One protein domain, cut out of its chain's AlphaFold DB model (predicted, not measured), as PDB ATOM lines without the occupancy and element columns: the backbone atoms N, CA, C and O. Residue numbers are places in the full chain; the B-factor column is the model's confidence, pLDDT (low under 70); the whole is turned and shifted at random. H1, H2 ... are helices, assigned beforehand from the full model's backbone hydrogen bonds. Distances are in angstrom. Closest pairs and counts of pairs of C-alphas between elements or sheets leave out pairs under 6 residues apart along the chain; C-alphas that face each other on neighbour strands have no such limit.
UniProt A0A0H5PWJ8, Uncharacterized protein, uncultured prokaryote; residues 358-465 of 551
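What this domain is: This is residues 358 to 465 of the 551 residues of an uncharacterized protein of uncultured prokaryote (UniProt A0A0H5PWJ8). Two long helices, H1 and H2, fold back on each other as a helical hairpin through the middle, with H3 and H4 packed on one side of H2 and H5 and H6 placed on the other side of the hairpin. H5 is close to H2 without clearly touching it, and H6 sits by residues 374 to 377 of H1. The printed part has 108 residues with six named helices, in the order H1 to H6 along the chain, and no named strand; its class is all helix. It is compact, with a radius of gyration of the C-alphas of 12.9 A, and it spans 33 by 32 by 21 A.

How they stand to each other: H1, residues 358 to 377, touches H2, residues 386 to 400, with 15 pairs of C-alphas within 8 A. The closest C-alphas of the two are those of Ala 364 and Met 396, 5.3 A apart. They run opposite ways at a shallow tilt of 14 degrees and form a helical hairpin. H2 is the hub, touching three other helices: H1, H3, residues 407 to 414, and H4, residues 423 to 433. H2 touches H3 with residues 390 to 394 alone, closest at the C-alphas of Leu 390 and Leu 410, 7.3 A apart; they run opposite ways at a steep tilt of 51 degrees. H2 touches H4 with the C-alphas of Asn 395 and Met 433 closest, 5.5 A apart, the same way at a steep tilt of 44 degrees. H3 and H4 touch, about perpendicular at 78 degrees, and their closest C-alphas, those of Val 407 and Ser 427, are 6.3 A apart. H5, residues 443 to 449, is close to H2 but not clearly touching it: the closest C-alphas, those of Asn 392 and Ile 446, are 7.3 A apart, and the two run opposite ways at a shallow tilt of 23 degrees. H6, residues 454 to 459, and H1 only just touch, with 3 pairs of C-alphas within 8 A, made by residues 374 to 377 of H1 alone. Their closest C-alphas are those of Trp 374 and Glu 456, 6.8 A apart, at a steep tilt of 67 degrees, only just short of about perpendicular. H5 and H6 are close but not clearly touching. H4 and H5 are apart, as are H2 and H6. H1 and H3 are only just apart, at 8.2 A. Helix packing is mostly crossed: of 5 pairs that touch, 1 is at a shallow tilt. In H1, H2, H4, H5 and H6 every O i to N i+4 pair is within hydrogen-bond range; in H3, 2 of 4 are.

Where its parts are: H1 begins at C-alpha 358, at (-1.031, -42.276, -62.428), and measures 28.7 A from first to last C-alpha over 20 residues. H2, of 15 residues, measures 20.1 A and ends at C-alpha 400, at (3.019, -36.346, -54.099). H3 measures 9.9 A, H4 15.4 A, H5 9.9 A and H6 8.6 A. H6 ends at C-alpha 459, at (11.373, -53.959, -42.383).

The domain as a whole: The two C-alphas farthest apart are those of Ala 424 and Asn 465, 34.4 A. The printed part has no cut. The link from H5 to H6 is tight; the other four are short, and no link is long. The mean pLDDT of the printed part is 79.1. Nine residues are under 70: residues 358 to 360, 362, 383, 436, 438, and 464 to 465.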
ATOM      1  N   LYS A 358      -0.869 -40.898 -62.921       54.97
ATOM      2  CA  LYS A 358      -1.031 -42.276 -62.428       54.97
ATOM      3  C   LYS A 358       0.237 -42.819 -61.759       54.97
ATOM      4  O   LYS A 358       0.150 -43.495 -60.739       54.97
ATOM      5  N   THR A 359       1.419 -42.515 -62.298       58.81
ATOM      6  CA  THR A 359       2.707 -42.962 -61.734       58.81
ATOM      7  C   THR A 359       3.053 -42.210 -60.441       58.81
ATOM      8  O   THR A 359       3.625 -42.793 -59.517       58.81
ATOM      9  N   ARG A 360       2.681 -40.924 -60.355       65.94
ATOM     10  CA  ARG A 360       2.820 -40.096 -59.145       65.94
ATOM     11  C   ARG A 360       1.910 -40.587 -58.024       65.94
ATOM     12  O   ARG A 360       2.394 -40.839 -56.924       65.94
ATOM     13  N   LEU A 361       0.635 -40.823 -58.337       70.56
ATOM     14  CA  LEU A 361      -0.336 -41.376 -57.397       70.56
ATOM     15  C   LEU A 361       0.086 -42.757 -56.883       70.56
ATOM     16  O   LEU A 361       0.085 -42.979 -55.676       70.56
ATOM     17  N   TYR A 362       0.533 -43.648 -57.773       69.81
ATOM     18  CA  TYR A 362       1.056 -44.964 -57.393       69.81
ATOM     19  C   TYR A 362       2.225 -44.854 -56.402       69.81
ATOM     20  O   TYR A 362       2.248 -45.527 -55.374       69.81
ATOM     21  N   SER A 363       3.182 -43.963 -56.681       70.12
ATOM     22  CA  SER A 363       4.346 -43.752 -55.811       70.12
ATOM     23  C   SER A 363       3.950 -43.152 -54.457       70.12
ATOM     24  O   SER A 363       4.523 -43.512 -53.431       70.12
ATOM     25  N   ALA A 364       2.965 -42.251 -54.434       76.62
ATOM     26  CA  ALA A 364       2.424 -41.681 -53.204       76.62
ATOM     27  C   ALA A 364       1.710 -42.739 -52.350       76.62
ATOM     28  O   ALA A 364       1.996 -42.849 -51.162       76.62
ATOM     29  N   GLN A 365       0.848 -43.557 -52.959       75.00
ATOM     30  CA  GLN A 365       0.140 -44.646 -52.279       75.00
ATOM     31  C   GLN A 365       1.100 -45.696 -51.718       75.00
ATOM     32  O   GLN A 365       0.920 -46.139 -50.588       75.00
ATOM     33  N   GLN A 366       2.161 -46.045 -52.454       78.19
ATOM     34  CA  GLN A 366       3.193 -46.953 -51.951       78.19
ATOM     35  C   GLN A 366       3.845 -46.405 -50.674       78.19
ATOM     36  O   GLN A 366       4.014 -47.139 -49.707       78.19
ATOM     37  N   ARG A 367       4.174 -45.110 -50.642       82.88
ATOM     38  CA  ARG A 367       4.793 -44.475 -49.468       82.88
ATOM     39  C   ARG A 367       3.831 -44.357 -48.284       82.88
ATOM     40  O   ARG A 367       4.261 -44.522 -47.148       82.88
ATOM     41  N   VAL A 368       2.545 -44.122 -48.544       84.81
ATOM     42  CA  VAL A 368       1.500 -44.169 -47.508       84.81
ATOM     43  C   VAL A 368       1.401 -45.571 -46.918       84.81
ATOM     44  O   VAL A 368       1.373 -45.703 -45.700       84.81
ATOM     45  N   GLN A 369       1.435 -46.616 -47.748       79.44
ATOM     46  CA  GLN A 369       1.411 -47.991 -47.250       79.44
ATOM     47  C   GLN A 369       2.619 -48.293 -46.358       79.44
ATOM     48  O   GLN A 369       2.446 -48.876 -45.299       79.44
ATOM     49  N   GLN A 370       3.817 -47.823 -46.715       83.31
ATOM     50  CA  GLN A 370       5.001 -47.980 -45.859       83.31
ATOM     51  C   GLN A 370       4.827 -47.309 -44.489       83.31
ATOM     52  O   GLN A 370       5.276 -47.844 -43.481       83.31
ATOM     53  N   LEU A 371       4.142 -46.163 -44.429       88.38
ATOM     54  CA  LEU A 371       3.802 -45.521 -43.158       88.38
ATOM     55  C   LEU A 371       2.747 -46.289 -42.361       88.38
ATOM     56  O   LEU A 371       2.817 -46.304 -41.132       88.38
ATOM     57  N   VAL A 372       1.780 -46.915 -43.030       83.50
ATOM     58  CA  VAL A 372       0.806 -47.803 -42.382       83.50
ATOM     59  C   VAL A 372       1.497 -49.043 -41.824       83.50
ATOM     60  O   VAL A 372       1.271 -49.382 -40.667       83.50
ATOM     61  N   ASP A 373       2.388 -49.660 -42.596       74.44
ATOM     62  CA  ASP A 373       3.172 -50.820 -42.174       74.44
ATOM     63  C   ASP A 373       4.080 -50.462 -40.986       74.44
ATOM     64  O   ASP A 373       4.186 -51.231 -40.034       74.44
ATOM     65  N   TRP A 374       4.667 -49.260 -40.979       89.06
ATOM     66  CA  TRP A 374       5.423 -48.757 -39.830       89.06
ATOM     67  C   TRP A 374       4.560 -48.604 -38.575       89.06
ATOM     68  O   TRP A 374       4.952 -49.054 -37.500       89.06
ATOM     69  N   ALA A 375       3.379 -47.993 -38.693       79.44
ATOM     70  CA  ALA A 375       2.472 -47.864 -37.556       79.44
ATOM     71  C   ALA A 375       2.010 -49.243 -37.055       79.44
ATOM     72  O   ALA A 375       1.885 -49.439 -35.847       79.44
ATOM     73  N   ALA A 376       1.839 -50.212 -37.960       73.12
ATOM     74  CA  ALA A 376       1.515 -51.593 -37.622       73.12
ATOM     75  C   ALA A 376       2.642 -52.305 -36.851       73.12
ATOM     76  O   ALA A 376       2.337 -53.047 -35.925       73.12
ATOM     77  N   LEU A 377       3.926 -52.038 -37.147       72.62
ATOM     78  CA  LEU A 377       5.058 -52.555 -36.348       72.62
ATOM     79  C   LEU A 377       5.005 -52.110 -34.877       72.62
ATOM     80  O   LEU A 377       5.603 -52.752 -34.019       72.62
ATOM     81  N   ARG A 378       4.284 -51.021 -34.590       80.62
ATOM     82  CA  ARG A 378       4.089 -50.464 -33.246       80.62
ATOM     83  C   ARG A 378       2.675 -50.690 -32.705       80.62
ATOM     84  O   ARG A 378       2.242 -49.948 -31.822       80.62
ATOM     85  N   ASP A 379       1.923 -51.643 -33.260       70.44
ATOM     86  CA  ASP A 379       0.518 -51.920 -32.915       70.44
ATOM     87  C   ASP A 379      -0.379 -50.666 -32.939       70.44
ATOM     88  O   ASP A 379      -1.312 -50.520 -32.146       70.44
ATOM     89  N   PHE A 380      -0.056 -49.707 -33.810       73.56
ATOM     90  CA  PHE A 380      -0.698 -48.395 -33.904       73.56
ATOM     91  C   PHE A 380      -0.687 -47.569 -32.599       73.56
ATOM     92  O   PHE A 380      -1.428 -46.589 -32.457       73.56
ATOM     93  N   ARG A 381       0.200 -47.907 -31.653       73.81
ATOM     94  CA  ARG A 381       0.446 -47.183 -30.394       73.81
ATOM     95  C   ARG A 381       1.521 -46.114 -30.572       73.81
ATOM     96  O   ARG A 381       2.518 -46.068 -29.861       73.81
ATOM     97  N   ILE A 382       1.305 -45.220 -31.530       76.88
ATOM     98  CA  ILE A 382       2.246 -44.147 -31.888       76.88
ATOM     99  C   ILE A 382       1.923 -42.827 -31.166       76.88
ATOM    100  O   ILE A 382       1.831 -41.761 -31.777       76.88
ATOM    101  N   MET A 383       1.706 -42.902 -29.848       64.94
ATOM    102  CA  MET A 383       1.414 -41.740 -28.997       64.94
ATOM    103  C   MET A 383       2.570 -40.727 -29.082       64.94
ATOM    104  O   MET A 383       3.725 -41.104 -28.939       64.94
ATOM    105  N   GLY A 384       2.257 -39.463 -29.383       75.56
ATOM    106  CA  GLY A 384       3.242 -38.409 -29.686       75.56
ATOM    107  C   GLY A 384       3.502 -38.183 -31.184       75.56
ATOM    108  O   GLY A 384       3.854 -37.076 -31.573       75.56
ATOM    109  N   TYR A 385       3.223 -39.170 -32.045       85.12
ATOM    110  CA  TYR A 385       3.482 -39.078 -33.493       85.12
ATOM    111  C   TYR A 385       2.219 -39.108 -34.364       85.12
ATOM    112  O   TYR A 385       2.317 -38.990 -35.580       85.12
ATOM    113  N   ARG A 386       1.023 -39.250 -33.772       84.25
ATOM    114  CA  ARG A 386      -0.270 -39.377 -34.484       84.25
ATOM    115  C   ARG A 386      -0.522 -38.250 -35.495       84.25
ATOM    116  O   ARG A 386      -0.831 -38.528 -36.654       84.25
ATOM    117  N   ASN A 387      -0.338 -36.998 -35.069       86.31
ATOM    118  CA  ASN A 387      -0.570 -35.811 -35.900       86.31
ATOM    119  C   ASN A 387       0.413 -35.767 -37.072       86.31
ATOM    120  O   ASN A 387       0.018 -35.562 -38.215       86.31
ATOM    121  N   GLU A 388       1.690 -36.021 -36.790       88.69
ATOM    122  CA  GLU A 388       2.763 -36.028 -37.782       88.69
ATOM    123  C   GLU A 388       2.614 -37.204 -38.764       88.69
ATOM    124  O   GLU A 388       2.812 -37.046 -39.969       88.69
ATOM    125  N   TRP A 389       2.182 -38.374 -38.294       90.56
ATOM    126  CA  TRP A 389       1.894 -39.535 -39.135       90.56
ATOM    127  C   TRP A 389       0.749 -39.247 -40.117       90.56
ATOM    128  O   TRP A 389       0.927 -39.398 -41.329       90.56
ATOM    129  N   LEU A 390      -0.382 -38.719 -39.631       88.75
ATOM    130  CA  LEU A 390      -1.511 -38.316 -40.479       88.75
ATOM    131  C   LEU A 390      -1.143 -37.153 -41.417       88.75
ATOM    132  O   LEU A 390      -1.503 -37.177 -42.595       88.75
ATOM    133  N   ALA A 391      -0.363 -36.172 -40.955       89.94
ATOM    134  CA  ALA A 391       0.112 -35.060 -41.780       89.94
ATOM    135  C   ALA A 391       1.009 -35.529 -42.935       89.94
ATOM    136  O   ALA A 391       0.898 -35.020 -44.056       89.94
ATOM    137  N   ASN A 392       1.865 -36.528 -42.701       90.38
ATOM    138  CA  ASN A 392       2.683 -37.131 -43.749       90.38
ATOM    139  C   ASN A 392       1.831 -37.887 -44.777       90.38
ATOM    140  O   ASN A 392       2.095 -37.762 -45.975       90.38
ATOM    141  N   ILE A 393       0.775 -38.590 -44.349       87.44
ATOM    142  CA  ILE A 393      -0.182 -39.236 -45.262       87.44
ATOM    143  C   ILE A 393      -0.867 -38.190 -46.152       87.44
ATOM    144  O   ILE A 393      -0.856 -38.326 -47.378       87.44
ATOM    145  N   VAL A 394      -1.385 -37.102 -45.566       87.69
ATOM    146  CA  VAL A 394      -2.019 -36.014 -46.332       87.69
ATOM    147  C   VAL A 394      -1.031 -35.385 -47.316       87.69
ATOM    148  O   VAL A 394      -1.352 -35.214 -48.492       87.69
ATOM    149  N   ASN A 395       0.194 -35.086 -46.880       89.88
ATOM    150  CA  ASN A 395       1.222 -34.481 -47.727       89.88
ATOM    151  C   ASN A 395       1.634 -35.373 -48.906       89.88
ATOM    152  O   ASN A 395       1.853 -34.876 -50.013       89.88
ATOM    153  N   MET A 396       1.748 -36.684 -48.687       85.00
ATOM    154  CA  MET A 396       2.077 -37.631 -49.750       85.00
ATOM    155  C   MET A 396       0.957 -37.725 -50.778       85.00
ATOM    156  O   MET A 396       1.239 -37.675 -51.974       85.00
ATOM    157  N   LEU A 397      -0.297 -37.823 -50.335       81.88
ATOM    158  CA  LEU A 397      -1.448 -37.927 -51.231       81.88
ATOM    159  C   LEU A 397      -1.686 -36.623 -52.001       81.88
ATOM    160  O   LEU A 397      -1.843 -36.666 -53.220       81.88
ATOM    161  N   TYR A 398      -1.620 -35.473 -51.326       85.00
ATOM    162  CA  TYR A 398      -1.834 -34.163 -51.939       85.00
ATOM    163  C   TYR A 398      -0.647 -33.723 -52.803       85.00
ATOM    164  O   TYR A 398      -0.758 -33.645 -54.024       85.00
ATOM    165  N   SER A 399       0.524 -33.492 -52.205       78.69
ATOM    166  CA  SER A 399       1.683 -32.934 -52.916       78.69
ATOM    167  C   SER A 399       2.441 -33.969 -53.749       78.69
ATOM    168  O   SER A 399       3.126 -33.612 -54.708       78.69
ATOM    169  N   GLY A 400       2.375 -35.249 -53.370       73.12
ATOM    170  CA  GLY A 400       3.019 -36.346 -54.099       73.12
ATOM    171  C   GLY A 400       2.113 -36.995 -55.145       73.12
ATOM    172  O   GLY A 400       2.596 -37.338 -56.223       73.12
ATOM    173  N   GLY A 401       0.823 -37.156 -54.835       72.81
ATOM    174  CA  GLY A 401      -0.160 -37.848 -55.671       72.81
ATOM    175  C   GLY A 401      -1.147 -36.945 -56.415       72.81
ATOM    176  O   GLY A 401      -1.806 -37.433 -57.328       72.81
ATOM    177  N   GLY A 402      -1.243 -35.655 -56.067       74.56
ATOM    178  CA  GLY A 402      -2.209 -34.719 -56.656       74.56
ATOM    179  C   GLY A 402      -3.653 -34.925 -56.186       74.56
ATOM    180  O   GLY A 402      -4.580 -34.486 -56.860       74.56
ATOM    181  N   VAL A 403      -3.867 -35.622 -55.065       76.31
ATOM    182  CA  VAL A 403      -5.200 -35.987 -54.565       76.31
ATOM    183  C   VAL A 403      -5.712 -34.941 -53.584       76.31
ATOM    184  O   VAL A 403      -5.050 -34.644 -52.593       76.31
ATOM    185  N   ALA A 404      -6.927 -34.440 -53.803       79.00
ATOM    186  CA  ALA A 404      -7.644 -33.660 -52.799       79.00
ATOM    187  C   ALA A 404      -8.081 -34.584 -51.649       79.00
ATOM    188  O   ALA A 404      -9.002 -35.385 -51.804       79.00
ATOM    189  N   VAL A 405      -7.385 -34.510 -50.514       79.00
ATOM    190  CA  VAL A 405      -7.662 -35.362 -49.350       79.00
ATOM    191  C   VAL A 405      -8.850 -34.800 -48.573       79.00
ATOM    192  O   VAL A 405      -8.835 -33.637 -48.175       79.00
ATOM    193  N   THR A 406      -9.874 -35.625 -48.348       77.62
ATOM    194  CA  THR A 406     -11.049 -35.265 -47.541       77.62
ATOM    195  C   THR A 406     -10.927 -35.784 -46.108       77.62
ATOM    196  O   THR A 406     -10.118 -36.669 -45.815       77.62
ATOM    197  N   VAL A 407     -11.761 -35.253 -45.209       75.19
ATOM    198  CA  VAL A 407     -11.843 -35.711 -43.812       75.19
ATOM    199  C   VAL A 407     -12.189 -37.200 -43.748       75.19
ATOM    200  O   VAL A 407     -11.518 -37.936 -43.037       75.19
ATOM    201  N   ASP A 408     -13.136 -37.674 -44.564       74.12
ATOM    202  CA  ASP A 408     -13.538 -39.089 -44.603       74.12
ATOM    203  C   ASP A 408     -12.392 -40.024 -45.012       74.12
ATOM    204  O   ASP A 408     -12.266 -41.132 -44.489       74.12
ATOM    205  N   MET A 409     -11.528 -39.580 -45.932       77.25
ATOM    206  CA  MET A 409     -10.340 -40.342 -46.324       77.25
ATOM    207  C   MET A 409      -9.332 -40.428 -45.178       77.25
ATOM    208  O   MET A 409      -8.754 -41.488 -44.946       77.25
ATOM    209  N   LEU A 410      -9.122 -39.329 -44.451       85.06
ATOM    210  CA  LEU A 410      -8.189 -39.296 -43.327       85.06
ATOM    211  C   LEU A 410      -8.738 -40.045 -42.101       85.06
ATOM    212  O   LEU A 410      -7.971 -40.667 -41.366       85.06
ATOM    213  N   GLN A 411     -10.062 -40.058 -41.927       82.31
ATOM    214  CA  GLN A 411     -10.750 -40.772 -40.855       82.31
ATOM    215  C   GLN A 411     -10.474 -42.281 -40.897       82.31
ATOM    216  O   GLN A 411     -10.348 -42.898 -39.843       82.31
ATOM    217  N   GLN A 412     -10.320 -42.869 -42.090       80.19
ATOM    218  CA  GLN A 412      -9.988 -44.291 -42.243       80.19
ATOM    219  C   GLN A 412      -8.634 -44.635 -41.615       80.19
ATOM    220  O   GLN A 412      -8.525 -45.633 -40.912       80.19
ATOM    221  N   TYR A 413      -7.621 -43.783 -41.805       84.38
ATOM    222  CA  TYR A 413      -6.311 -43.955 -41.169       84.38
ATOM    223  C   TYR A 413      -6.362 -43.631 -39.676       84.38
ATOM    224  O   TYR A 413      -5.743 -44.314 -38.865       84.38
ATOM    225  N   ASN A 414      -7.138 -42.614 -39.297       86.81
ATOM    226  CA  ASN A 414      -7.305 -42.205 -37.907       86.81
ATOM    227  C   ASN A 414      -7.938 -43.307 -37.036       86.81
ATOM    228  O   ASN A 414      -7.539 -43.494 -35.891       86.81
ATOM    229  N   GLN A 415      -8.877 -44.081 -37.587       83.75
ATOM    230  CA  GLN A 415      -9.509 -45.221 -36.910       83.75
ATOM    231  C   GLN A 415      -8.561 -46.409 -36.681       83.75
ATOM    232  O   GLN A 415      -8.881 -47.283 -35.881       83.75
ATOM    233  N   MET A 416      -7.409 -46.453 -37.360       76.19
ATOM    234  CA  MET A 416      -6.392 -47.485 -37.126       76.19
ATOM    235  C   MET A 416      -5.579 -47.202 -35.858       76.19
ATOM    236  O   MET A 416      -4.973 -48.114 -35.312       76.19
ATOM    237  N   LEU A 417      -5.554 -45.948 -35.392       76.12
ATOM    238  CA  LEU A 417      -4.805 -45.544 -34.207       76.12
ATOM    239  C   LEU A 417      -5.441 -46.101 -32.934       76.12
ATOM    240  O   LEU A 417      -6.661 -46.095 -32.784       76.12
ATOM    241  N   ALA A 418      -4.601 -46.479 -31.966       72.06
ATOM    242  CA  ALA A 418      -5.074 -46.905 -30.648       72.06
ATOM    243  C   ALA A 418      -5.913 -45.819 -29.941       72.06
ATOM    244  O   ALA A 418      -6.824 -46.133 -29.180       72.06
ATOM    245  N   VAL A 419      -5.611 -44.544 -30.213       76.81
ATOM    246  CA  VAL A 419      -6.391 -43.382 -29.767       76.81
ATOM    247  C   VAL A 419      -6.555 -42.421 -30.955       76.81
ATOM    248  O   VAL A 419      -5.592 -41.711 -31.277       76.81
ATOM    249  N   PRO A 420      -7.729 -42.395 -31.611       81.81
ATOM    250  CA  PRO A 420      -8.008 -41.502 -32.737       81.81
ATOM    251  C   PRO A 420      -8.002 -40.016 -32.345       81.81
ATOM    252  O   PRO A 420      -8.304 -39.671 -31.203       81.81
ATOM    253  N   LEU A 421      -7.685 -39.149 -33.307       82.25
ATOM    254  CA  LEU A 421      -7.855 -37.693 -33.227       82.25
ATOM    255  C   LEU A 421      -9.308 -37.281 -33.467       82.25
ATOM    256  O   LEU A 421     -10.068 -38.019 -34.109       82.25
ATOM    257  N   ASP A 422      -9.681 -36.091 -33.008       85.62
ATOM    258  CA  ASP A 422     -11.013 -35.553 -33.271       85.62
ATOM    259  C   ASP A 422     -11.152 -34.984 -34.701       85.62
ATOM    260  O   ASP A 422     -10.188 -34.768 -35.439       85.62
ATOM    261  N   THR A 423     -12.391 -34.747 -35.134       79.75
ATOM    262  CA  THR A 423     -12.680 -34.261 -36.493       79.75
ATOM    263  C   THR A 423     -12.144 -32.844 -36.757       79.75
ATOM    264  O   THR A 423     -11.854 -32.504 -37.911       79.75
ATOM    265  N   ALA A 424     -11.995 -32.010 -35.722       81.50
ATOM    266  CA  ALA A 424     -11.456 -30.659 -35.851       81.50
ATOM    267  C   ALA A 424      -9.937 -30.696 -36.092       81.50
ATOM    268  O   ALA A 424      -9.444 -30.004 -36.988       81.50
ATOM    269  N   GLU A 425      -9.216 -31.570 -35.390       82.88
ATOM    270  CA  GLU A 425      -7.792 -31.842 -35.592       82.88
ATOM    271  C   GLU A 425      -7.524 -32.395 -36.997       82.88
ATOM    272  O   GLU A 425      -6.655 -31.884 -37.709       82.88
ATOM    273  N   LEU A 426      -8.324 -33.363 -37.462       82.69
ATOM    274  CA  LEU A 426      -8.213 -33.883 -38.831       82.69
ATOM    275  C   LEU A 426      -8.424 -32.790 -39.885       82.69
ATOM    276  O   LEU A 426      -7.683 -32.709 -40.869       82.69
ATOM    277  N   SER A 427      -9.411 -31.919 -39.669       82.62
ATOM    278  CA  SER A 427      -9.692 -30.792 -40.563       82.62
ATOM    279  C   SER A 427      -8.537 -29.786 -40.579       82.62
ATOM    280  O   SER A 427      -8.178 -29.270 -41.640       82.62
ATOM    281  N   SER A 428      -7.914 -29.540 -39.422       86.31
ATOM    282  CA  SER A 428      -6.737 -28.678 -39.290       86.31
ATOM    283  C   SER A 428      -5.520 -29.248 -40.027       86.31
ATOM    284  O   SER A 428      -4.848 -28.527 -40.772       86.31
ATOM    285  N   ILE A 429      -5.276 -30.559 -39.911       86.94
ATOM    286  CA  ILE A 429      -4.193 -31.250 -40.625       86.94
ATOM    287  C   ILE A 429      -4.386 -31.123 -42.141       86.94
ATOM    288  O   ILE A 429      -3.445 -30.758 -42.849       86.94
ATOM    289  N   ILE A 430      -5.600 -31.361 -42.647       83.00
ATOM    290  CA  ILE A 430      -5.903 -31.224 -44.080       83.00
ATOM    291  C   ILE A 430      -5.674 -29.785 -44.540       83.00
ATOM    292  O   ILE A 430      -4.953 -29.560 -45.510       83.00
ATOM    293  N   LYS A 431      -6.217 -28.800 -43.815       85.81
ATOM    294  CA  LYS A 431      -6.059 -27.376 -44.145       85.81
ATOM    295  C   LYS A 431      -4.589 -26.953 -44.200       85.81
ATOM    296  O   LYS A 431      -4.212 -26.158 -45.059       85.81
ATOM    297  N   THR A 432      -3.771 -27.491 -43.303       83.81
ATOM    298  CA  THR A 432      -2.342 -27.175 -43.218       83.81
ATOM    299  C   THR A 432      -1.561 -27.841 -44.347       83.81
ATOM    300  O   THR A 432      -0.797 -27.184 -45.050       83.81
ATOM    301  N   MET A 433      -1.770 -29.139 -44.566       80.81
ATOM    302  CA  MET A 433      -0.935 -29.927 -45.475       80.81
ATOM    303  C   MET A 433      -1.381 -29.853 -46.941       80.81
ATOM    304  O   MET A 433      -0.545 -30.039 -47.827       80.81
ATOM    305  N   CYS A 434      -2.644 -29.513 -47.224       78.81
ATOM    306  CA  CYS A 434      -3.165 -29.276 -48.576       78.81
ATOM    307  C   CYS A 434      -2.876 -27.855 -49.099       78.81
ATOM    308  O   CYS A 434      -3.693 -27.254 -49.795       78.81
ATOM    309  N   ASN A 435      -1.700 -27.303 -48.788       75.62
ATOM    310  CA  ASN A 435      -1.247 -26.023 -49.324       75.62
ATOM    311  C   ASN A 435      -0.228 -26.256 -50.463       75.62
ATOM    312  O   ASN A 435       0.748 -26.980 -50.250       75.62
ATOM    313  N   PRO A 436      -0.399 -25.638 -51.653       66.25
ATOM    314  CA  PRO A 436       0.526 -25.772 -52.787       66.25
ATOM    315  C   PRO A 436       1.994 -25.437 -52.475       66.25
ATOM    316  O   PRO A 436       2.892 -25.877 -53.192       66.25
ATOM    317  N   ILE A 437       2.246 -24.664 -51.414       71.25
ATOM    318  CA  ILE A 437       3.594 -24.312 -50.950       71.25
ATOM    319  C   ILE A 437       4.348 -25.553 -50.433       71.25
ATOM    320  O   ILE A 437       5.573 -25.636 -50.567       71.25
ATOM    321  N   TYR A 438       3.644 -26.548 -49.882       69.00
ATOM    322  CA  TYR A 438       4.272 -27.757 -49.360       69.00
ATOM    323  C   TYR A 438       4.571 -28.757 -50.474       69.00
ATOM    324  O   TYR A 438       3.686 -29.297 -51.135       69.00
ATOM    325  N   LYS A 439       5.859 -29.071 -50.636       75.06
ATOM    326  CA  LYS A 439       6.311 -30.192 -51.466       75.06
ATOM    327  C   LYS A 439       6.145 -31.509 -50.709       75.06
ATOM    328  O   LYS A 439       6.121 -31.521 -49.477       75.06
ATOM    329  N   ALA A 440       6.079 -32.618 -51.446       73.12
ATOM    330  CA  ALA A 440       6.111 -33.947 -50.847       73.12
ATOM    331  C   ALA A 440       7.385 -34.098 -49.995       73.12
ATOM    332  O   ALA A 440       8.502 -33.958 -50.509       73.12
ATOM    333  N   ARG A 441       7.225 -34.357 -48.694       81.19
ATOM    334  CA  ARG A 441       8.332 -34.515 -47.744       81.19
ATOM    335  C   ARG A 441       9.230 -35.664 -48.189       81.19
ATOM    336  O   ARG A 441       8.756 -36.672 -48.716       81.19
ATOM    337  N   ARG A 442      10.543 -35.508 -48.009       82.75
ATOM    338  CA  ARG A 442      11.526 -36.561 -48.311       82.75
ATOM    339  C   ARG A 442      11.449 -37.663 -47.257       82.75
ATOM    340  O   ARG A 442      11.192 -37.362 -46.096       82.75
ATOM    341  N   ASN A 443      11.733 -38.909 -47.646       82.75
ATOM    342  CA  ASN A 443      11.773 -40.044 -46.712       82.75
ATOM    343  C   ASN A 443      12.750 -39.808 -45.550       82.75
ATOM    344  O   ASN A 443      12.440 -40.192 -44.434       82.75
ATOM    345  N   SER A 444      13.865 -39.103 -45.777       78.81
ATOM    346  CA  SER A 444      14.790 -38.679 -44.713       78.81
ATOM    347  C   SER A 444      14.101 -37.890 -43.601       78.81
ATOM    348  O   SER A 444      14.340 -38.129 -42.426       78.81
ATOM    349  N   ASN A 445      13.227 -36.956 -43.976       84.00
ATOM    350  CA  ASN A 445      12.571 -36.067 -43.022       84.00
ATOM    351  C   ASN A 445      11.450 -36.803 -42.294       84.00
ATOM    352  O   ASN A 445      11.268 -36.605 -41.104       84.00
ATOM    353  N   ILE A 446      10.734 -37.673 -43.004       87.06
ATOM    354  CA  ILE A 446       9.682 -38.504 -42.415       87.06
ATOM    355  C   ILE A 446      10.279 -39.473 -41.391       87.06
ATOM    356  O   ILE A 446       9.770 -39.560 -40.281       87.06
ATOM    357  N   ALA A 447      11.393 -40.131 -41.728       85.75
ATOM    358  CA  ALA A 447      12.103 -41.005 -40.798       85.75
ATOM    359  C   ALA A 447      12.585 -40.251 -39.552       85.75
ATOM    360  O   ALA A 447      12.424 -40.758 -38.444       85.75
ATOM    361  N   LYS A 448      13.105 -39.023 -39.727       84.38
ATOM    362  CA  LYS A 448      13.507 -38.150 -38.614       84.38
ATOM    363  C   LYS A 448      12.313 -37.791 -37.720       84.38
ATOM    364  O   LYS A 448      12.388 -38.003 -36.520       84.38
ATOM    365  N   TYR A 449      11.213 -37.290 -38.286       85.00
ATOM    366  CA  TYR A 449      10.071 -36.800 -37.499       85.00
ATOM    367  C   TYR A 449       9.232 -37.902 -36.851       85.00
ATOM    368  O   TYR A 449       8.623 -37.675 -35.811       85.00
ATOM    369  N   LEU A 450       9.205 -39.096 -37.441       86.06
ATOM    370  CA  LEU A 450       8.535 -40.257 -36.853       86.06
ATOM    371  C   LEU A 450       9.465 -41.097 -35.966       86.06
ATOM    372  O   LEU A 450       9.022 -42.111 -35.430       86.06
ATOM    373  N   HIS A 451      10.736 -40.700 -35.810       84.56
ATOM    374  CA  HIS A 451      11.759 -41.462 -35.085       84.56
ATOM    375  C   HIS A 451      11.757 -42.945 -35.492       84.56
ATOM    376  O   HIS A 451      11.642 -43.850 -34.659       84.56
ATOM    377  N   MET A 452      11.812 -43.186 -36.805       83.19
ATOM    378  CA  MET A 452      11.894 -44.539 -37.351       83.19
ATOM    379  C   MET A 452      13.300 -45.083 -37.105       83.19
ATOM    380  O   MET A 452      14.289 -44.452 -37.485       83.19
ATOM    381  N   THR A 453      13.388 -46.257 -36.491       82.56
ATOM    382  CA  THR A 453      14.659 -46.974 -36.313       82.56
ATOM    383  C   THR A 453      15.161 -47.534 -37.646       82.56
ATOM    384  O   THR A 453      14.398 -47.667 -38.609       82.56
ATOM    385  N   GLU A 454      16.451 -47.867 -37.734       77.94
ATOM    386  CA  GLU A 454      17.000 -48.485 -38.947       77.94
ATOM    387  C   GLU A 454      16.356 -49.846 -39.225       77.94
ATOM    388  O   GLU A 454      16.041 -50.152 -40.375       77.94
ATOM    389  N   GLU A 455      16.074 -50.623 -38.179       74.69
ATOM    390  CA  GLU A 455      15.401 -51.916 -38.255       74.69
ATOM    391  C   GLU A 455      13.979 -51.779 -38.810       74.69
ATOM    392  O   GLU A 455      13.596 -52.509 -39.726       74.69
ATOM    393  N   GLU A 456      13.211 -50.806 -38.312       82.06
ATOM    394  CA  GLU A 456      11.864 -50.515 -38.810       82.06
ATOM    395  C   GLU A 456      11.893 -50.036 -40.261       82.06
ATOM    396  O   GLU A 456      11.092 -50.499 -41.072       82.06
ATOM    397  N   MET A 457      12.830 -49.148 -40.613       80.06
ATOM    398  CA  MET A 457      13.000 -48.659 -41.983       80.06
ATOM    399  C   MET A 457      13.355 -49.789 -42.955       80.06
ATOM    400  O   MET A 457      12.853 -49.809 -44.080       80.06
ATOM    401  N   ILE A 458      14.190 -50.742 -42.534       74.44
ATOM    402  CA  ILE A 458      14.521 -51.933 -43.324       74.44
ATOM    403  C   ILE A 458      13.291 -52.838 -43.471       74.44
ATOM    404  O   ILE A 458      13.012 -53.299 -44.578       74.44
ATOM    405  N   ALA A 459      12.531 -53.061 -42.394       70.94
ATOM    406  CA  ALA A 459      11.373 -53.959 -42.383       70.94
ATOM    407  C   ALA A 459      10.264 -53.547 -43.370       70.94
ATOM    408  O   ALA A 459       9.601 -54.406 -43.953       70.94
ATOM    409  N   ILE A 460      10.095 -52.244 -43.598       78.12
ATOM    410  CA  ILE A 460       9.064 -51.672 -44.483       78.12
ATOM    411  C   ILE A 460       9.625 -51.172 -45.833       78.12
ATOM    412  O   ILE A 460       8.916 -50.517 -46.605       78.12
ATOM    413  N   ASP A 461      10.903 -51.438 -46.126       74.94
ATOM    414  CA  ASP A 461      11.603 -50.973 -47.337       74.94
ATOM    415  C   ASP A 461      11.613 -49.429 -47.496       74.94
ATOM    416  O   ASP A 461      11.515 -48.871 -48.595       74.94
ATOM    417  N   PHE A 462      11.687 -48.693 -46.381       79.31
ATOM    418  CA  PHE A 462      11.638 -47.230 -46.353       79.31
ATOM    419  C   PHE A 462      13.036 -46.617 -46.380       79.31
ATOM    420  O   PHE A 462      13.721 -46.463 -45.373       79.31
ATOM    421  N   HIS A 463      13.482 -46.221 -47.569       77.00
ATOM    422  CA  HIS A 463      14.821 -45.664 -47.741       77.00
ATOM    423  C   HIS A 463      14.868 -44.160 -47.441       77.00
ATOM    424  O   HIS A 463      14.503 -43.336 -48.286       77.00
ATOM    425  N   ALA A 464      15.374 -43.795 -46.259       63.97
ATOM    426  CA  ALA A 464      15.600 -42.407 -45.845       63.97
ATOM    427  C   ALA A 464      16.646 -41.680 -46.716       63.97
ATOM    428  O   ALA A 464      16.455 -40.522 -47.084       63.97
ATOM    429  N   ASN A 465      17.716 -42.375 -47.120       61.00
ATOM    430  CA  ASN A 465      18.815 -41.824 -47.917       61.00
ATOM    431  C   ASN A 465      18.921 -42.508 -49.287       61.00
ATOM    432  O   ASN A 465      19.679 -43.462 -49.446       61.00
TER     433      ASN A 465